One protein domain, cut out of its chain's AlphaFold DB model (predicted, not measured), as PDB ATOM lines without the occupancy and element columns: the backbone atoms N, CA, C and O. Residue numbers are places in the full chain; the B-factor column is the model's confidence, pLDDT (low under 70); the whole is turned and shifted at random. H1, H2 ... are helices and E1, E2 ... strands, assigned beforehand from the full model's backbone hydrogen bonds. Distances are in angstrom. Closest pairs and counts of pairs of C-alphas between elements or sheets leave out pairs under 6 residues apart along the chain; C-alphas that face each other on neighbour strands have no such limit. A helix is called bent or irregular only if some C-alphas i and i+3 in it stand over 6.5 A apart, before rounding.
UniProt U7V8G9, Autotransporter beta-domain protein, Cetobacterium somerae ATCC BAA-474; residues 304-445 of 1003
ATOM      1  N   SER A 304      52.638 -40.236   5.099       54.69
ATOM      2  CA  SER A 304      52.564 -41.669   4.734       54.69
ATOM      3  C   SER A 304      53.934 -42.391   4.659       54.69
ATOM      4  O   SER A 304      53.986 -43.608   4.476       54.69
ATOM      5  N   TYR A 305      55.042 -41.651   4.787       54.25
ATOM      6  CA  TYR A 305      56.429 -42.096   4.640       54.25
ATOM      7  C   TYR A 305      57.192 -41.925   5.972       54.25
ATOM      8  O   TYR A 305      57.438 -40.806   6.420       54.25
ATOM      9  N   TYR A 306      57.574 -43.031   6.621       51.03
ATOM     10  CA  TYR A 306      58.182 -43.053   7.965       51.03
ATOM     11  C   TYR A 306      59.712 -42.829   7.957       51.03
ATOM     12  O   TYR A 306      60.466 -43.648   8.480       51.03
ATOM     13  N   GLY A 307      60.187 -41.735   7.351       60.53
ATOM     14  CA  GLY A 307      61.608 -41.350   7.340       60.53
ATOM     15  C   GLY A 307      61.853 -39.966   7.949       60.53
ATOM     16  O   GLY A 307      61.096 -39.034   7.685       60.53
ATOM     17  N   ASN A 308      62.933 -39.813   8.725       63.03
ATOM     18  CA  ASN A 308      63.270 -38.564   9.433       63.03
ATOM     19  C   ASN A 308      63.616 -37.375   8.506       63.03
ATOM     20  O   ASN A 308      63.616 -36.239   8.964       63.03
ATOM     21  N   GLU A 309      63.906 -37.613   7.223       67.62
ATOM     22  CA  GLU A 309      64.351 -36.586   6.260       67.62
ATOM     23  C   GLU A 309      63.212 -35.963   5.429       67.62
ATOM     24  O   GLU A 309      63.435 -34.991   4.704       67.62
ATOM     25  N   GLY A 310      61.989 -36.505   5.512       79.25
ATOM     26  CA  GLY A 310      60.827 -36.011   4.759       79.25
ATOM     27  C   GLY A 310      60.954 -36.131   3.235       79.25
ATOM     28  O   GLY A 310      61.913 -36.710   2.719       79.25
ATOM     29  N   LYS A 311      59.984 -35.577   2.496       84.56
ATOM     30  CA  LYS A 311      59.994 -35.475   1.021       84.56
ATOM     31  C   LYS A 311      60.073 -34.001   0.610       84.56
ATOM     32  O   LYS A 311      59.518 -33.145   1.297       84.56
ATOM     33  N   SER A 312      60.761 -33.708  -0.496       86.94
ATOM     34  CA  SER A 312      60.799 -32.353  -1.062       86.94
ATOM     35  C   SER A 312      59.394 -31.887  -1.432       86.94
ATOM     36  O   SER A 312      58.637 -32.629  -2.063       86.94
ATOM     37  N   LEU A 313      59.055 -30.647  -1.067       88.75
ATOM     38  CA  LEU A 313      57.784 -30.009  -1.403       88.75
ATOM     39  C   LEU A 313      57.554 -30.040  -2.916       88.75
ATOM     40  O   LEU A 313      56.447 -30.325  -3.358       88.75
ATOM     41  N   GLU A 314      58.589 -29.825  -3.727       87.06
ATOM     42  CA  GLU A 314      58.450 -29.848  -5.188       87.06
ATOM     43  C   GLU A 314      58.090 -31.239  -5.716       87.06
ATOM     44  O   GLU A 314      57.268 -31.357  -6.621       87.06
ATOM     45  N   ASP A 315      58.637 -32.298  -5.123       86.69
ATOM     46  CA  ASP A 315      58.296 -33.673  -5.496       86.69
ATOM     47  C   ASP A 315      56.936 -34.112  -4.949       86.69
ATOM     48  O   ASP A 315      56.302 -35.005  -5.511       86.69
ATOM     49  N   MET A 316      56.470 -33.504  -3.855       87.19
ATOM     50  CA  MET A 316      55.102 -33.682  -3.361       87.19
ATOM     51  C   MET A 316      54.080 -32.979  -4.256       87.19
ATOM     52  O   MET A 316      52.993 -33.503  -4.464       87.19
ATOM     53  N   LEU A 317      54.418 -31.817  -4.818       87.56
ATOM     54  CA  LEU A 317      53.539 -31.070  -5.724       87.56
ATOM     55  C   LEU A 317      53.423 -31.702  -7.120       87.56
ATOM     56  O   LEU A 317      52.447 -31.441  -7.820       87.56
ATOM     57  N   LYS A 318      54.397 -32.533  -7.516       87.25
ATOM     58  CA  LYS A 318      54.342 -33.360  -8.734       87.25
ATOM     59  C   LYS A 318      53.491 -34.622  -8.571       87.25
ATOM     60  O   LYS A 318      53.302 -35.340  -9.546       87.25
ATOM     61  N   ASP A 319      53.026 -34.930  -7.361       81.50
ATOM     62  CA  ASP A 319      52.201 -36.110  -7.121       81.50
ATOM     63  C   ASP A 319      50.807 -35.929  -7.748       81.50
ATOM     64  O   ASP A 319      50.102 -34.943  -7.506       81.50
ATOM     65  N   GLU A 320      50.418 -36.881  -8.591       83.38
ATOM     66  CA  GLU A 320      49.121 -36.900  -9.273       83.38
ATOM     67  C   GLU A 320      48.113 -37.839  -8.588       83.38
ATOM     68  O   GLU A 320      46.991 -38.013  -9.069       83.38
ATOM     69  N   SER A 321      48.475 -38.427  -7.442       81.94
ATOM     70  CA  SER A 321      47.571 -39.256  -6.649       81.94
ATOM     71  C   SER A 321      46.389 -38.451  -6.098       81.94
ATOM     72  O   SER A 321      46.550 -37.395  -5.489       81.94
ATOM     73  N   LYS A 322      45.181 -39.007  -6.238       83.38
ATOM     74  CA  LYS A 322      43.963 -38.537  -5.547       83.38
ATOM     75  C   LYS A 322      43.722 -39.248  -4.210       83.38
ATOM     76  O   LYS A 322      42.782 -38.910  -3.487       83.38
ATOM     77  N   TYR A 323      44.529 -40.262  -3.900       80.69
ATOM     78  CA  TYR A 323      44.358 -41.118  -2.733       80.69
ATOM     79  C   TYR A 323      45.180 -40.607  -1.556       80.69
ATOM     80  O   TYR A 323      46.387 -40.401  -1.674       80.69
ATOM     81  N   VAL A 324      44.521 -40.466  -0.406       82.94
ATOM     82  CA  VAL A 324      45.131 -40.092   0.874       82.94
ATOM     83  C   VAL A 324      44.619 -41.000   1.979       82.94
ATOM     84  O   VAL A 324      43.490 -41.486   1.931       82.94
ATOM     85  N   THR A 325      45.461 -41.246   2.974       81.56
ATOM     86  CA  THR A 325      45.139 -42.067   4.143       81.56
ATOM     87  C   THR A 325      45.038 -41.196   5.391       81.56
ATOM     88  O   THR A 325      45.399 -40.018   5.383       81.56
ATOM     89  N   LYS A 326      44.609 -41.779   6.515       72.94
ATOM     90  CA  LYS A 326      44.620 -41.080   7.811       72.94
ATOM     91  C   LYS A 326      46.020 -40.649   8.276       72.94
ATOM     92  O   LYS A 326      46.119 -39.745   9.102       72.94
ATOM     93  N   TYR A 327      47.071 -41.276   7.739       75.00
ATOM     94  CA  TYR A 327      48.476 -40.950   8.004       75.00
ATOM     95  C   TYR A 327      49.046 -39.926   7.021       75.00
ATOM     96  O   TYR A 327      50.193 -39.516   7.175       75.00
ATOM     97  N   SER A 328      48.277 -39.522   6.006       83.12
ATOM     98  CA  SER A 328      48.739 -38.525   5.051       83.12
ATOM     99  C   SER A 328      48.839 -37.151   5.700       83.12
ATOM    100  O   SER A 328      47.962 -36.758   6.478       83.12
ATOM    101  N   ASN A 329      49.900 -36.417   5.374       86.00
ATOM    102  CA  ASN A 329      50.096 -35.068   5.904       86.00
ATOM    103  C   ASN A 329      49.216 -34.038   5.174       86.00
ATOM    104  O   ASN A 329      48.595 -34.323   4.148       86.00
ATOM    105  N   SER A 330      49.180 -32.815   5.703       89.56
ATOM    106  CA  SER A 330      48.346 -31.723   5.189       89.56
ATOM    107  C   SER A 330      48.662 -31.340   3.737       89.56
ATOM    108  O   SER A 330      47.760 -30.940   3.007       89.56
ATOM    109  N   ILE A 331      49.909 -31.512   3.278       91.31
ATOM    110  CA  ILE A 331      50.312 -31.235   1.889       91.31
ATOM    111  C   ILE A 331      49.830 -32.344   0.953       91.31
ATOM    112  O   ILE A 331      49.278 -32.044  -0.097       91.31
ATOM    113  N   GLU A 332      49.967 -33.614   1.343       89.00
ATOM    114  CA  GLU A 332      49.437 -34.756   0.581       89.00
ATOM    115  C   GLU A 332      47.912 -34.640   0.408       89.00
ATOM    116  O   GLU A 332      47.394 -34.810  -0.696       89.00
ATOM    117  N   LYS A 333      47.198 -34.268   1.481       90.25
ATOM    118  CA  LYS A 333      45.748 -34.003   1.468       90.25
ATOM    119  C   LYS A 333      45.374 -32.854   0.535       90.25
ATOM    120  O   LYS A 333      44.466 -33.008  -0.279       90.25
ATOM    121  N   LEU A 334      46.088 -31.735   0.618       92.25
ATOM    122  CA  LEU A 334      45.863 -30.582  -0.249       92.25
ATOM    123  C   LEU A 334      46.131 -30.909  -1.726       92.25
ATOM    124  O   LEU A 334      45.329 -30.547  -2.585       92.25
ATOM    125  N   THR A 335      47.234 -31.597  -2.036       91.38
ATOM    126  CA  THR A 335      47.572 -31.987  -3.412       91.38
ATOM    127  C   THR A 335      46.519 -32.932  -3.986       91.38
ATOM    128  O   THR A 335      46.044 -32.695  -5.094       91.38
ATOM    129  N   ALA A 336      46.074 -33.937  -3.227       91.44
ATOM    130  CA  ALA A 336      45.018 -34.848  -3.666       91.44
ATOM    131  C   ALA A 336      43.684 -34.127  -3.923       91.44
ATOM    132  O   ALA A 336      43.046 -34.376  -4.945       91.44
ATOM    133  N   ASP A 337      43.282 -33.196  -3.053       92.94
ATOM    134  CA  ASP A 337      42.076 -32.385  -3.258       92.94
ATOM    135  C   ASP A 337      42.214 -31.454  -4.477       92.94
ATOM    136  O   ASP A 337      41.272 -31.326  -5.257       92.94
ATOM    137  N   LYS A 338      43.406 -30.885  -4.732       91.69
ATOM    138  CA  LYS A 338      43.688 -30.152  -5.980       91.69
ATOM    139  C   LYS A 338      43.547 -31.048  -7.216       91.69
ATOM    140  O   LYS A 338      43.061 -30.580  -8.245       91.69
ATOM    141  N   GLN A 339      43.953 -32.319  -7.150       91.50
ATOM    142  CA  GLN A 339      43.763 -33.264  -8.259       91.50
ATOM    143  C   GLN A 339      42.289 -33.663  -8.433       91.50
ATOM    144  O   GLN A 339      41.820 -33.769  -9.567       91.50
ATOM    145  N   LYS A 340      41.532 -33.825  -7.339       93.00
ATOM    146  CA  LYS A 340      40.079 -34.061  -7.386       93.00
ATOM    147  C   LYS A 340      39.332 -32.892  -8.016       93.00
ATOM    148  O   LYS A 340      38.518 -33.131  -8.907       93.00
ATOM    149  N   LEU A 341      39.686 -31.662  -7.635       91.88
ATOM    150  CA  LEU A 341      39.172 -30.426  -8.229       91.88
ATOM    151  C   LEU A 341      39.434 -30.394  -9.741       91.88
ATOM    152  O   LEU A 341      38.511 -30.207 -10.527       91.88
ATOM    153  N   LYS A 342      40.672 -30.680 -10.174       91.19
ATOM    154  CA  LYS A 342      41.019 -30.774 -11.606       91.19
ATOM    155  C   LYS A 342      40.212 -31.835 -12.360       91.19
ATOM    156  O   LYS A 342      39.975 -31.674 -13.553       91.19
ATOM    157  N   SER A 343      39.824 -32.922 -11.696       89.12
ATOM    158  CA  SER A 343      39.036 -33.999 -12.305       89.12
ATOM    159  C   SER A 343      37.517 -33.856 -12.175       89.12
ATOM    160  O   SER A 343      36.807 -34.722 -12.676       89.12
ATOM    161  N   GLY A 344      37.024 -32.812 -11.499       88.50
ATOM    162  CA  GLY A 344      35.593 -32.608 -11.242       88.50
ATOM    163  C   GLY A 344      34.987 -33.522 -10.168       88.50
ATOM    164  O   GLY A 344      33.775 -33.672 -10.112       88.50
ATOM    165  N   GLU A 345      35.808 -34.154  -9.321       90.19
ATOM    166  CA  GLU A 345      35.351 -34.959  -8.169       90.19
ATOM    167  C   GLU A 345      35.121 -34.101  -6.907       90.19
ATOM    168  O   GLU A 345      34.651 -34.610  -5.893       90.19
ATOM    169  N   MET A 346      35.493 -32.820  -6.956       92.81
ATOM    170  CA  MET A 346      35.328 -31.819  -5.901       92.81
ATOM    171  C   MET A 346      34.996 -30.477  -6.559       92.81
ATOM    172  O   MET A 346      35.628 -30.120  -7.554       92.81
ATOM    173  N   GLU A 347      34.045 -29.736  -5.994       93.88
ATOM    174  CA  GLU A 347      33.657 -28.410  -6.487       93.88
ATOM    175  C   GLU A 347      34.607 -27.309  -5.982       93.88
ATOM    176  O   GLU A 347      35.214 -27.416  -4.912       93.88
ATOM    177  N   GLU A 348      34.718 -26.206  -6.727       91.62
ATOM    178  CA  GLU A 348      35.603 -25.087  -6.363       91.62
ATOM    179  C   GLU A 348      35.189 -24.418  -5.040       91.62
ATOM    180  O   GLU A 348      36.043 -24.093  -4.210       91.62
ATOM    181  N   ASP A 349      33.884 -24.278  -4.795       92.00
ATOM    182  CA  ASP A 349      33.353 -23.747  -3.536       92.00
ATOM    183  C   ASP A 349      33.696 -24.649  -2.342       92.00
ATOM    184  O   ASP A 349      34.036 -24.154  -1.263       92.00
ATOM    185  N   GLU A 350      33.673 -25.972  -2.538       93.06
ATOM    186  CA  GLU A 350      34.051 -26.957  -1.520       93.06
ATOM    187  C   GLU A 350      35.546 -26.857  -1.191       93.06
ATOM    188  O   GLU A 350      35.935 -26.784  -0.020       93.06
ATOM    189  N   PHE A 351      36.392 -26.768  -2.222       93.38
ATOM    190  CA  PHE A 351      37.830 -26.582  -2.054       93.38
ATOM    191  C   PHE A 351      38.146 -25.273  -1.316       93.38
ATOM    192  O   PHE A 351      38.909 -25.265  -0.342       93.38
ATOM    193  N   ASN A 352      37.519 -24.169  -1.730       92.19
ATOM    194  CA  ASN A 352      37.713 -22.854  -1.129       92.19
ATOM    195  C   ASN A 352      37.240 -22.811   0.328       92.19
ATOM    196  O   ASN A 352      37.946 -22.263   1.180       92.19
ATOM    197  N   ALA A 353      36.095 -23.419   0.648       90.81
ATOM    198  CA  ALA A 353      35.603 -23.531   2.019       90.81
ATOM    199  C   ALA A 353      36.556 -24.325   2.922       90.81
ATOM    200  O   ALA A 353      36.724 -23.992   4.097       90.81
ATOM    201  N   LYS A 354      37.223 -25.346   2.374       90.38
ATOM    202  CA  LYS A 354      38.142 -26.202   3.127       90.38
ATOM    203  C   LYS A 354      39.524 -25.578   3.334       90.38
ATOM    204  O   LYS A 354      40.025 -25.601   4.464       90.38
ATOM    205  N   TRP A 355      40.126 -25.053   2.265       92.19
ATOM    206  CA  TRP A 355      41.551 -24.703   2.206       92.19
ATOM    207  C   TRP A 355      41.838 -23.203   2.164       92.19
ATOM    208  O   TRP A 355      42.931 -22.813   2.553       92.19
ATOM    209  N   VAL A 356      40.891 -22.356   1.745       90.62
ATOM    210  CA  VAL A 356      41.156 -20.925   1.492       90.62
ATOM    211  C   VAL A 356      40.448 -20.023   2.503       90.62
ATOM    212  O   VAL A 356      41.087 -19.239   3.199       90.62
ATOM    213  N   ILE A 357      39.121 -20.127   2.622       91.50
ATOM    214  CA  ILE A 357      38.290 -19.254   3.469       91.50
ATOM    215  C   ILE A 357      38.736 -19.246   4.945       91.50
ATOM    216  O   ILE A 357      38.860 -18.149   5.497       91.50
ATOM    217  N   PRO A 358      39.030 -20.395   5.590       91.19
ATOM    218  CA  PRO A 358      39.383 -20.423   7.012       91.19
ATOM    219  C   PRO A 358      40.712 -19.729   7.344       91.19
ATOM    220  O   PRO A 358      40.892 -19.277   8.473       91.19
ATOM    221  N   PHE A 359      41.616 -19.636   6.362       91.06
ATOM    222  CA  PHE A 359      42.985 -19.128   6.500       91.06
ATOM    223  C   PHE A 359      43.167 -17.695   5.980       91.06
ATOM    224  O   PHE A 359      44.285 -17.183   5.962       91.06
ATOM    225  N   LYS A 360      42.088 -17.019   5.565       89.38
ATOM    226  CA  LYS A 360      42.145 -15.584   5.251       89.38
ATOM    227  C   LYS A 360      42.577 -14.795   6.489       89.38
ATOM    228  O   LYS A 360      42.222 -15.153   7.608       89.38
ATOM    229  N   LYS A 361      43.276 -13.682   6.280       83.94
ATOM    230  CA  LYS A 361      43.672 -12.758   7.352       83.94
ATOM    231  C   LYS A 361      42.452 -12.293   8.166       83.94
ATOM    232  O   LYS A 361      41.460 -11.848   7.590       83.94
ATOM    233  N   GLY A 362      42.519 -12.402   9.490       81.38
ATOM    234  CA  GLY A 362      41.418 -12.188  10.437       81.38
ATOM    235  C   GLY A 362      40.359 -13.302  10.452       81.38
ATOM    236  O   GLY A 362      39.279 -13.128  11.034       81.38
ATOM    237  N   GLY A 363      40.641 -14.416   9.774       86.00
ATOM    238  CA  GLY A 363      39.770 -15.573   9.607       86.00
ATOM    239  C   GLY A 363      39.640 -16.426  10.865       86.00
ATOM    240  O   GLY A 363      40.096 -16.074  11.953       86.00
ATOM    241  N   GLU A 364      38.957 -17.557  10.719       89.75
ATOM    242  CA  GLU A 364      38.644 -18.449  11.836       89.75
ATOM    243  C   GLU A 364      39.896 -19.136  12.403       89.75
ATOM    244  O   GLU A 364      40.010 -19.282  13.618       89.75
ATOM    245  N   PHE A 365      40.855 -19.498  11.542       89.94
ATOM    246  CA  PHE A 365      42.104 -20.128  11.965       89.94
ATOM    247  C   PHE A 365      42.960 -19.203  12.834       89.94
ATOM    248  O   PHE A 365      43.373 -19.602  13.916       89.94
ATOM    249  N   GLU A 366      43.202 -17.968  12.384       86.62
ATOM    250  CA  GLU A 366      44.071 -17.008  13.082       86.62
ATOM    251  C   GLU A 366      43.546 -16.717  14.493       86.62
ATOM    252  O   GLU A 366      44.290 -16.813  15.463       86.62
ATOM    253  N   LYS A 367      42.231 -16.508  14.633       89.44
ATOM    254  CA  LYS A 367      41.578 -16.312  15.938       89.44
ATOM    255  C   LYS A 367      41.683 -17.538  16.845       89.44
ATOM    256  O   LYS A 367      41.884 -17.396  18.049       89.44
ATOM    257  N   ALA A 368      41.516 -18.739  16.284       89.00
ATOM    258  CA  ALA A 368      41.654 -19.983  17.037       89.00
ATOM    259  C   ALA A 368      43.106 -20.204  17.490       89.00
ATOM    260  O   ALA A 368      43.332 -20.597  18.631       89.00
ATOM    261  N   LEU A 369      44.079 -19.901  16.625       88.44
ATOM    262  CA  LEU A 369      45.504 -20.005  16.921       88.44
ATOM    263  C   LEU A 369      45.938 -19.000  17.994       88.44
ATOM    264  O   LEU A 369      46.623 -19.389  18.933       88.44
ATOM    265  N   GLU A 370      45.516 -17.734  17.903       88.12
ATOM    266  CA  GLU A 370      45.807 -16.710  18.917       88.12
ATOM    267  C   GLU A 370      45.288 -17.119  20.300       88.12
ATOM    268  O   GLU A 370      46.014 -17.027  21.292       88.12
ATOM    269  N   LYS A 371      44.044 -17.615  20.367       90.06
ATOM    270  CA  LYS A 371      43.430 -18.071  21.619       90.06
ATOM    271  C   LYS A 371      44.146 -19.302  22.180       90.06
ATOM    272  O   LYS A 371      44.496 -19.317  23.358       90.06
ATOM    273  N   TYR A 372      44.420 -20.288  21.324       89.00
ATOM    274  CA  TYR A 372      45.185 -21.480  21.677       89.00
ATOM    275  C   TYR A 372      46.556 -21.109  22.257       89.00
ATOM    276  O   TYR A 372      46.868 -21.491  23.384       89.00
ATOM    277  N   LEU A 373      47.347 -20.308  21.530       87.06
ATOM    278  CA  LEU A 373      48.692 -19.901  21.939       87.06
ATOM    279  C   LEU A 373      48.682 -19.122  23.260       87.06
ATOM    280  O   LEU A 373      49.549 -19.365  24.098       87.06
ATOM    281  N   ALA A 374      47.707 -18.237  23.487       88.50
ATOM    282  CA  ALA A 374      47.591 -17.494  24.742       88.50
ATOM    283  C   ALA A 374      47.392 -18.412  25.965       88.50
ATOM    284  O   ALA A 374      47.926 -18.128  27.038       88.50
ATOM    285  N   GLU A 375      46.659 -19.517  25.803       90.06
ATOM    286  CA  GLU A 375      46.381 -20.482  26.872       90.06
ATOM    287  C   GLU A 375      47.542 -21.467  27.097       90.06
ATOM    288  O   GLU A 375      47.886 -21.760  28.245       90.06
ATOM    289  N   VAL A 376      48.190 -21.954  26.030       87.56
ATOM    290  CA  VAL A 376      49.252 -22.973  26.150       87.56
ATOM    291  C   VAL A 376      50.644 -22.411  26.410       87.56
ATOM    292  O   VAL A 376      51.449 -23.090  27.045       87.56
ATOM    293  N   THR A 377      50.961 -21.188  25.970       86.12
ATOM    294  CA  THR A 377      52.295 -20.577  26.161       86.12
ATOM    295  C   THR A 377      52.786 -20.627  27.618       86.12
ATOM    296  O   THR A 377      53.881 -21.153  27.843       86.12
ATOM    297  N   PRO A 378      52.013 -20.183  28.633       87.75
ATOM    298  CA  PRO A 378      52.456 -20.266  30.029       87.75
ATOM    299  C   PRO A 378      52.612 -21.713  30.530       87.75
ATOM    300  O   PRO A 378      53.454 -21.988  31.387       87.75
ATOM    301  N   LEU A 379      51.836 -22.661  29.992       88.12
ATOM    302  CA  LEU A 379      51.952 -24.083  30.336       88.12
ATOM    303  C   LEU A 379      53.234 -24.686  29.754       88.12
ATOM    304  O   LEU A 379      53.943 -25.393  30.467       88.12
ATOM    305  N   TYR A 380      53.591 -24.346  28.511       82.12
ATOM    306  CA  TYR A 380      54.860 -24.752  27.902       82.12
ATOM    307  C   TYR A 380      56.074 -24.198  28.660       82.12
ATOM    308  O   TYR A 380      57.069 -24.908  28.827       82.12
ATOM    309  N   GLU A 381      56.017 -22.955  29.150       82.56
ATOM    310  CA  GLU A 381      57.080 -22.381  29.991       82.56
ATOM    311  C   GLU A 381      57.248 -23.150  31.312       82.56
ATOM    312  O   GLU A 381      58.372 -23.484  31.704       82.56
ATOM    313  N   ASN A 382      56.139 -23.506  31.964       84.62
ATOM    314  CA  ASN A 382      56.152 -24.339  33.168       84.62
ATOM    315  C   ASN A 382      56.680 -25.752  32.882       84.62
ATOM    316  O   ASN A 382      57.528 -26.261  33.615       84.62
ATOM    317  N   MET A 383      56.230 -26.371  31.793       82.12
ATOM    318  CA  MET A 383      56.647 -27.705  31.368       82.12
ATOM    319  C   MET A 383      58.164 -27.765  31.121       82.12
ATOM    320  O   MET A 383      58.825 -28.661  31.644       82.12
ATOM    321  N   LYS A 384      58.751 -26.757  30.453       77.12
ATOM    322  CA  LYS A 384      60.215 -26.622  30.276       77.12
ATOM    323  C   LYS A 384      60.975 -26.534  31.602       77.12
ATOM    324  O   LYS A 384      62.074 -27.068  31.726       77.12
ATOM    325  N   LYS A 385      60.407 -25.867  32.611       82.19
ATOM    326  CA  LYS A 385      61.007 -25.774  33.954       82.19
ATOM    327  C   LYS A 385      61.026 -27.134  34.667       82.19
ATOM    328  O   LYS A 385      61.987 -27.439  35.380       82.19
ATOM    329  N   TYR A 386      59.985 -27.946  34.477       83.88
ATOM    330  CA  TYR A 386      59.832 -29.254  35.124       83.88
ATOM    331  C   TYR A 386      60.515 -30.410  34.384       83.88
ATOM    332  O   TYR A 386      60.884 -31.387  35.031       83.88
ATOM    333  N   GLU A 387      60.758 -30.282  33.076       73.50
ATOM    334  CA  GLU A 387      61.321 -31.318  32.189       73.50
ATOM    335  C   GLU A 387      62.558 -32.034  32.766       73.50
ATOM    336  O   GLU A 387      62.696 -33.247  32.635       73.50
ATOM    337  N   LYS A 388      63.443 -31.298  33.452       70.31
ATOM    338  CA  LYS A 388      64.691 -31.834  34.031       70.31
ATOM    339  C   LYS A 388      64.648 -32.056  35.545       70.31
ATOM    340  O   LYS A 388      65.646 -32.488  36.115       70.31
ATOM    341  N   THR A 389      63.547 -31.703  36.210       78.12
ATOM    342  CA  THR A 389      63.500 -31.579  37.679       78.12
ATOM    343  C   THR A 389      62.354 -32.339  38.344       78.12
ATOM    344  O   THR A 389      62.534 -32.802  39.469       78.12
ATOM    345  N   ASP A 390      61.198 -32.498  37.689       87.00
ATOM    346  CA  ASP A 390      60.008 -33.138  38.268       87.00
ATOM    347  C   ASP A 390      59.073 -33.689  37.173       87.00
ATOM    348  O   ASP A 390      58.251 -32.971  36.596       87.00
ATOM    349  N   PHE A 391      59.183 -34.992  36.900       85.06
ATOM    350  CA  PHE A 391      58.434 -35.656  35.829       85.06
ATOM    351  C   PHE A 391      56.908 -35.622  36.030       85.06
ATOM    352  O   PHE A 391      56.166 -35.498  35.059       85.06
ATOM    353  N   ASN A 392      56.420 -35.674  37.275       88.94
ATOM    354  CA  ASN A 392      54.978 -35.674  37.543       88.94
ATOM    355  C   ASN A 392      54.353 -34.307  37.250       88.94
ATOM    356  O   ASN A 392      53.256 -34.233  36.699       88.94
ATOM    357  N   LYS A 393      55.055 -33.214  37.578       88.75
ATOM    358  CA  LYS A 393      54.599 -31.863  37.214       88.75
ATOM    359  C   LYS A 393      54.688 -31.612  35.716       88.75
ATOM    360  O   LYS A 393      53.785 -30.999  35.163       88.75
ATOM    361  N   TYR A 394      55.736 -32.114  35.064       88.00
ATOM    362  CA  TYR A 394      55.838 -32.098  33.606       88.00
ATOM    363  C   TYR A 394      54.624 -32.781  32.957       88.00
ATOM    364  O   TYR A 394      53.983 -32.187  32.092       88.00
ATOM    365  N   LEU A 395      54.265 -33.984  33.422       86.94
ATOM    366  CA  LEU A 395      53.128 -34.740  32.897       86.94
ATOM    367  C   LEU A 395      51.793 -34.014  33.133       86.94
ATOM    368  O   LEU A 395      50.968 -33.948  32.228       86.94
ATOM    369  N   ALA A 396      51.605 -33.404  34.306       89.06
ATOM    370  CA  ALA A 396      50.391 -32.649  34.614       89.06
ATOM    371  C   ALA A 396      50.209 -31.405  33.723       89.06
ATOM    372  O   ALA A 396      49.085 -31.077  33.354       89.06
ATOM    373  N   GLU A 397      51.288 -30.693  33.375       88.62
ATOM    374  CA  GLU A 397      51.199 -29.591  32.404       88.62
ATOM    375  C   GLU A 397      50.956 -30.112  30.979       88.62
ATOM    376  O   GLU A 397      50.155 -29.529  30.249       88.62
ATOM    377  N   TYR A 398      51.564 -31.244  30.606       86.12
ATOM    378  CA  TYR A 398      51.332 -31.898  29.315       86.12
ATOM    379  C   TYR A 398      49.858 -32.288  29.111       86.12
ATOM    380  O   TYR A 398      49.278 -31.977  28.075       86.12
ATOM    381  N   GLU A 399      49.215 -32.900  30.110       88.75
ATOM    382  CA  GLU A 399      47.797 -33.288  30.039       88.75
ATOM    383  C   GLU A 399      46.853 -32.078  29.879       88.75
ATOM    384  O   GLU A 399      45.843 -32.151  29.166       88.75
ATOM    385  N   LYS A 400      47.181 -30.935  30.502       91.25
ATOM    386  CA  LYS A 400      46.430 -29.680  30.307       91.25
ATOM    387  C   LYS A 400      46.589 -29.153  28.886       91.25
ATOM    388  O   LYS A 400      45.595 -28.780  28.269       91.25
ATOM    389  N   ILE A 401      47.817 -29.151  28.364       87.62
ATOM    390  CA  ILE A 401      48.103 -28.746  26.982       87.62
ATOM    391  C   ILE A 401      47.331 -29.635  26.005       87.62
ATOM    392  O   ILE A 401      46.687 -29.115  25.098       87.62
ATOM    393  N   GLU A 402      47.320 -30.953  26.220       86.44
ATOM    394  CA  GLU A 402      46.566 -31.897  25.390       86.44
ATOM    395  C   GLU A 402      45.059 -31.587  25.393       86.44
ATOM    396  O   GLU A 402      44.396 -31.623  24.354       86.44
ATOM    397  N   SER A 403      44.512 -31.247  26.561       88.75
ATOM    398  CA  SER A 403      43.100 -30.879  26.708       88.75
ATOM    399  C   SER A 403      42.765 -29.592  25.945       88.75
ATOM    400  O   SER A 403      41.770 -29.548  25.223       88.75
ATOM    401  N   ILE A 404      43.631 -28.579  26.035       89.44
ATOM    402  CA  ILE A 404      43.490 -27.309  25.307       89.44
ATOM    403  C   ILE A 404      43.647 -27.538  23.792       89.44
ATOM    404  O   ILE A 404      42.866 -27.021  22.996       89.44
ATOM    405  N   GLN A 405      44.590 -28.382  23.361       87.06
ATOM    406  CA  GLN A 405      44.734 -28.770  21.950       87.06
ATOM    407  C   GLN A 405      43.447 -29.395  21.395       87.06
ATOM    408  O   GLN A 405      43.033 -29.063  20.283       87.06
ATOM    409  N   LYS A 406      42.794 -30.272  22.166       88.44
ATOM    410  CA  LYS A 406      41.503 -30.873  21.800       88.44
ATOM    411  C   LYS A 406      40.384 -29.832  21.718       88.44
ATOM    412  O   LYS A 406      39.601 -29.889  20.774       88.44
ATOM    413  N   GLU A 407      40.322 -28.885  22.656       89.44
ATOM    414  CA  GLU A 407      39.311 -27.812  22.678       89.44
ATOM    415  C   GLU A 407      39.395 -26.906  21.442       89.44
ATOM    416  O   GLU A 407      38.379 -26.622  20.808       89.44
ATOM    417  N   HIS A 408      40.605 -26.480  21.069       89.44
ATOM    418  CA  HIS A 408      40.803 -25.539  19.958       89.44
ATOM    419  C   HIS A 408      40.992 -26.220  18.591       89.44
ATOM    420  O   HIS A 408      41.085 -25.533  17.574       89.44
ATOM    421  N   GLY A 409      41.014 -27.557  18.536       87.81
ATOM    422  CA  GLY A 409      41.087 -28.329  17.289       87.81
ATOM    423  C   GLY A 409      42.497 -28.490  16.697       87.81
ATOM    424  O   GLY A 409      42.633 -28.623  15.476       87.81
ATOM    425  N   PHE A 410      43.530 -28.449  17.544       87.56
ATOM    426  CA  PHE A 410      44.958 -28.595  17.204       87.56
ATOM    427  C   PHE A 410      45.564 -29.935  17.658       87.56
ATOM    428  O   PHE A 410      46.772 -30.149  17.558       87.56
ATOM    429  N   PHE A 411      44.751 -30.850  18.184       85.31
ATOM    430  CA  PHE A 411      45.233 -32.133  18.683       85.31
ATOM    431  C   PHE A 411      45.728 -33.013  17.528       85.31
ATOM    432  O   PHE A 411      45.109 -33.087  16.464       85.31
ATOM    433  N   THR A 412      46.866 -33.680  17.730       74.62
ATOM    434  CA  THR A 412      47.513 -34.532  16.715       74.62
ATOM    435  C   THR A 412      47.396 -36.028  17.009       74.62
ATOM    436  O   THR A 412      47.893 -36.838  16.230       74.62
ATOM    437  N   GLY A 413      46.805 -36.404  18.146       73.38
ATOM    438  CA  GLY A 413      46.588 -37.801  18.518       73.38
ATOM    439  C   GLY A 413      45.304 -38.380  17.925       73.38
ATOM    440  O   GLY A 413      44.544 -37.701  17.237       73.38
ATOM    441  N   PHE A 414      45.055 -39.654  18.220       73.00
ATOM    442  CA  PHE A 414      43.855 -40.361  17.773       73.00
ATOM    443  C   PHE A 414      42.833 -40.455  18.900       73.00
ATOM    444  O   PHE A 414      43.203 -40.572  20.072       73.00
ATOM    445  N   ALA A 415      41.552 -40.454  18.537       75.44
ATOM    446  CA  ALA A 415      40.513 -40.861  19.466       75.44
ATOM    447  C   ALA A 415      40.716 -42.329  19.859       75.44
ATOM    448  O   ALA A 415      41.125 -43.170  19.051       75.44
ATOM    449  N   SER A 416      40.469 -42.631  21.128       74.62
ATOM    450  CA  SER A 416      40.537 -44.002  21.605       74.62
ATOM    451  C   SER A 416      39.406 -44.792  20.959       74.62
ATOM    452  O   SER A 416      38.292 -44.298  20.824       74.62
ATOM    453  N   TRP A 417      39.636 -46.068  20.653       72.25
ATOM    454  CA  TRP A 417      38.555 -46.972  20.234       72.25
ATOM    455  C   TRP A 417      37.453 -47.122  21.302       72.25
ATOM    456  O   TRP A 417      36.406 -47.697  21.027       72.25
ATOM    457  N   ARG A 418      37.707 -46.635  22.525       77.06
ATOM    458  CA  ARG A 418      36.771 -46.596  23.656       77.06
ATOM    459  C   ARG A 418      35.935 -45.317  23.734       77.06
ATOM    460  O   ARG A 418      35.131 -45.203  24.650       77.06
ATOM    461  N   ASP A 419      36.162 -44.346  22.856       79.06
ATOM    462  CA  ASP A 419      35.345 -43.141  22.794       79.06
ATOM    463  C   ASP A 419      33.974 -43.440  22.162       79.06
ATOM    464  O   ASP A 419      33.899 -44.172  21.183       79.06
ATOM    465  N   ASP A 420      32.900 -42.834  22.684       78.06
ATOM    466  CA  ASP A 420      31.519 -43.097  22.231       78.06
ATOM    467  C   ASP A 420      31.251 -42.729  20.756       78.06
ATOM    468  O   ASP A 420      30.313 -43.248  20.152       78.06
ATOM    469  N   ASN A 421      32.078 -41.856  20.164       82.62
ATOM    470  CA  ASN A 421      32.080 -41.567  18.729       82.62
ATOM    471  C   ASN A 421      33.480 -41.105  18.265       82.62
ATOM    472  O   ASN A 421      33.773 -39.904  18.268       82.62
ATOM    473  N   PRO A 422      34.394 -42.041  17.947       79.75
ATOM    474  CA  PRO A 422      35.804 -41.726  17.742       79.75
ATOM    475  C   PRO A 422      36.044 -40.873  16.489       79.75
ATOM    476  O   PRO A 422      36.877 -39.974  16.536       79.75
ATOM    477  N   GLU A 423      35.286 -41.080  15.408       79.31
ATOM    478  CA  GLU A 423      35.437 -40.318  14.156       79.31
ATOM    479  C   GLU A 423      34.978 -38.860  14.295       79.31
ATOM    480  O   GLU A 423      35.660 -37.945  13.836       79.31
ATOM    481  N   GLU A 424      33.853 -38.618  14.973       83.06
ATOM    482  CA  GLU A 424      33.332 -37.264  15.197       83.06
ATOM    483  C   GLU A 424      34.228 -36.467  16.159       83.06
ATOM    484  O   GLU A 424      34.547 -35.303  15.905       83.06
ATOM    485  N   LYS A 425      34.716 -37.114  17.228       82.50
ATOM    486  CA  LYS A 425      35.712 -36.516  18.130       82.50
ATOM    487  C   LYS A 425      37.014 -36.210  17.405       82.50
ATOM    488  O   LYS A 425      37.549 -35.120  17.574       82.50
ATOM    489  N   GLU A 426      37.505 -37.135  16.584       80.81
ATOM    490  CA  GLU A 426      38.709 -36.921  15.784       80.81
ATOM    491  C   GLU A 426      38.531 -35.738  14.820       80.81
ATOM    492  O   GLU A 426      39.419 -34.892  14.743       80.81
ATOM    493  N   ALA A 427      37.374 -35.600  14.166       80.81
ATOM    494  CA  ALA A 427      37.080 -34.473  13.278       80.81
ATOM    495  C   ALA A 427      37.090 -33.109  13.998       80.81
ATOM    496  O   ALA A 427      37.589 -32.124  13.448       80.81
ATOM    497  N   ILE A 428      36.578 -33.043  15.232       83.19
ATOM    498  CA  ILE A 428      36.595 -31.822  16.055       83.19
ATOM    499  C   ILE A 428      38.012 -31.535  16.562       83.19
ATOM    500  O   ILE A 428      38.530 -30.432  16.385       83.19
ATOM    501  N   TRP A 429      38.665 -32.532  17.158       87.19
ATOM    502  CA  TRP A 429      39.999 -32.403  17.745       87.19
ATOM    503  C   TRP A 429      41.085 -32.115  16.705       87.19
ATOM    504  O   TRP A 429      42.056 -31.432  17.022       87.19
ATOM    505  N   ARG A 430      40.915 -32.591  15.466       84.56
ATOM    506  CA  ARG A 430      41.838 -32.388  14.337       84.56
ATOM    507  C   ARG A 430      41.341 -31.349  13.334       84.56
ATOM    508  O   ARG A 430      41.841 -31.317  12.205       84.56
ATOM    509  N   LYS A 431      40.386 -30.493  13.728       87.38
ATOM    510  CA  LYS A 431      39.786 -29.468  12.861       87.38
ATOM    511  C   LYS A 431      40.845 -28.719  12.051       87.38
ATOM    512  O   LYS A 431      40.665 -28.542  10.846       87.38
ATOM    513  N   TRP A 432      41.943 -28.289  12.669       89.31
ATOM    514  CA  TRP A 432      43.024 -27.572  11.984       89.31
ATOM    515  C   TRP A 432      44.179 -28.474  11.562       89.31
ATOM    516  O   TRP A 432      44.742 -28.253  10.492       89.31
ATOM    517  N   THR A 433      44.494 -29.503  12.352       83.00
ATOM    518  CA  THR A 433      45.664 -30.383  12.197       83.00
ATOM    519  C   THR A 433      45.844 -30.945  10.786       83.00
ATOM    520  O   THR A 433      46.963 -31.037  10.297       83.00
ATOM    521  N   ASP A 434      44.748 -31.271  10.103       84.75
ATOM    522  CA  ASP A 434      44.767 -31.834   8.746       84.75
ATOM    523  C   ASP A 434      45.035 -30.818   7.629       84.75
ATOM    524  O   ASP A 434      45.128 -31.190   6.457       84.75
ATOM    525  N   ARG A 435      45.116 -29.535   7.987       90.25
ATOM    526  CA  ARG A 435      45.231 -28.407   7.062       90.25
ATOM    527  C   ARG A 435      46.426 -27.498   7.355       90.25
ATOM    528  O   ARG A 435      46.662 -26.537   6.624       90.25
ATOM    529  N   ILE A 436      47.186 -27.817   8.398       89.56
ATOM    530  CA  ILE A 436      48.337 -27.044   8.870       89.56
ATOM    531  C   ILE A 436      49.584 -27.921   8.988       89.56
ATOM    532  O   ILE A 436      49.502 -29.148   9.030       89.56
ATOM    533  N   LEU A 437      50.743 -27.284   9.051       86.94
ATOM    534  CA  LEU A 437      52.042 -27.889   9.299       86.94
ATOM    535  C   LEU A 437      52.660 -27.238  10.531       86.94
ATOM    536  O   LEU A 437      52.755 -26.020  10.598       86.94
ATOM    537  N   SER A 438      53.091 -28.042  11.496       81.62
ATOM    538  CA  SER A 438      53.911 -27.552  12.606       81.62
ATOM    539  C   SER A 438      55.354 -27.317  12.163       81.62
ATOM    540  O   SER A 438      55.861 -28.104  11.362       81.62
ATOM    541  N   ASP A 439      56.060 -26.377  12.788       79.81
ATOM    542  CA  ASP A 439      57.492 -26.106  12.538       79.81
ATOM    543  C   ASP A 439      58.364 -27.359  12.590       79.81
ATOM    544  O   ASP A 439      59.274 -27.530  11.784       79.81
ATOM    545  N   LYS A 440      58.039 -28.290  13.499       76.94
ATOM    546  CA  LYS A 440      58.755 -29.566  13.637       76.94
ATOM    547  C   LYS A 440      58.705 -30.476  12.405       76.94
ATOM    548  O   LYS A 440      59.453 -31.445  12.330       76.94
ATOM    549  N   ASN A 441      57.798 -30.183  11.474       81.88
ATOM    550  CA  ASN A 441      57.637 -30.926  10.233       81.88
ATOM    551  C   ASN A 441      58.294 -30.230   9.036       81.88
ATOM    552  O   ASN A 441      58.214 -30.747   7.923       81.88
ATOM    553  N   LEU A 442      58.912 -29.067   9.247       84.50
ATOM    554  CA  LEU A 442      59.588 -28.291   8.216       84.50
ATOM    555  C   LEU A 442      61.093 -28.531   8.313       84.50
ATOM    556  O   LEU A 442      61.704 -28.326   9.360       84.50
ATOM    557  N   ILE A 443      61.691 -28.950   7.202       84.38
ATOM    558  CA  ILE A 443      63.140 -29.075   7.055       84.38
ATOM    559  C   ILE A 443      63.560 -28.248   5.843       84.38
ATOM    560  O   ILE A 443      62.953 -28.333   4.775       84.38
ATOM    561  N   LEU A 444      64.608 -27.449   6.002       86.31
ATOM    562  CA  LEU A 444      65.201 -26.687   4.916       86.31
ATOM    563  C   LEU A 444      66.123 -27.590   4.085       86.31
ATOM    564  O   LEU A 444      66.980 -28.290   4.612       86.31
ATOM    565  N   GLU A 445      65.968 -27.586   2.772       83.69
ATOM    566  CA  GLU A 445      66.904 -28.230   1.857       83.69
ATOM    567  C   GLU A 445      67.856 -27.165   1.329       83.69
ATOM    568  O   GLU A 445      67.426 -26.250   0.622       83.69
TER     569      GLU A 445
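What this domain is: This is residues 304 to 445 of the 1003 residues of the protein "Autotransporter beta-domain protein" of Cetobacterium somerae ATCC BAA-474 (UniProt U7V8G9). Two helical hairpins, H2 with H3 and the longer H4 with H5, lie toward opposite ends of the longest axis and are joined by residues 356 to 363. The short H1 packs on H2, H6 stands crosswise at the last residues of H5, and the short strand E1 lies near the middle, with E2 after it at the end of the printed part. The printed part has 142 residues, with six named helices followed by two named strands; no two strands pair, and the class is mostly helix. It is only just loose, close to compact, with a radius of gyration of the C-alphas of 17.5 A and spans of 54 by 36 by 33 A.

Where its parts are: H1 is residues 313 to 317, 6.1 A from first to last C-alpha, and begins at C-alpha 313 (57.784, -30.009, -1.403). H2 is residues 330 to 342, 18.3 A, and H3 is residues 348 to 355, 10.4 A. H4, residues 364 to 386, was assigned as one helix by its hydrogen bonds but is bent: C-alphas 375 and 378 are 6.8 A apart. Its arms are H4a, residues 364 to 375, 17.0 A, and H4b, residues 378 to 386, 12.7 A, at a steep tilt of 43 degrees. H5 is residues 391 to 408, 25.8 A, from C-alpha 391 (58.434, -35.656, 35.829). H6 is residues 422 to 429, 10.2 A. E1 is residues 436 to 438, 6.7 A, and E2 is residues 442 to 445, 9.7 A, ending at C-alpha 445 (66.904, -28.230, 1.857).

How they stand to each other: H1 touches residues 331 to 335 of H2, the closest C-alphas being those of Leu 317 and Thr 335, 6.5 A apart. H2 and H3 form a helical hairpin and touch at a shallow tilt of 3 degrees, opposite ways, closest at the C-alphas of Leu 341 and Glu 348, 6.7 A. H3 and H4a are apart, and so are H2 and H5. H4b and H5 form a second helical hairpin at a shallow tilt of 22 degrees, opposite ways, with the C-alphas of Met 383 and Tyr 394 closest at 5.0 A. H5 touches H4a with residues 404 to 408 alone, closest at Tyr 372 and His 408, whose C-alphas are 6.2 A apart. H6 touches H5 about perpendicular, at 90 degrees, with the C-alphas of Lys 406 and Trp 429 closest at 4.6 A. The closest C-alphas of H2 and E1, those of Ser 330 and Ile 436, are 6.0 A apart. E1 and E2 pair with no named strand and meet only through their link. In H1, H2, H3, H4a, H4b, H5 and H6 every O i to N i+4 pair is within hydrogen-bond range.

The domain as a whole: The two C-alphas farthest apart, those of Gly 344 and Thr 389, are 56.3 A apart. The printed part has no cut. The links H1 to H2 and H5 to H6 are long, 12 and 13 residues. The mean pLDDT of the printed part is 84.7, and residues 304 to 309 are under 70.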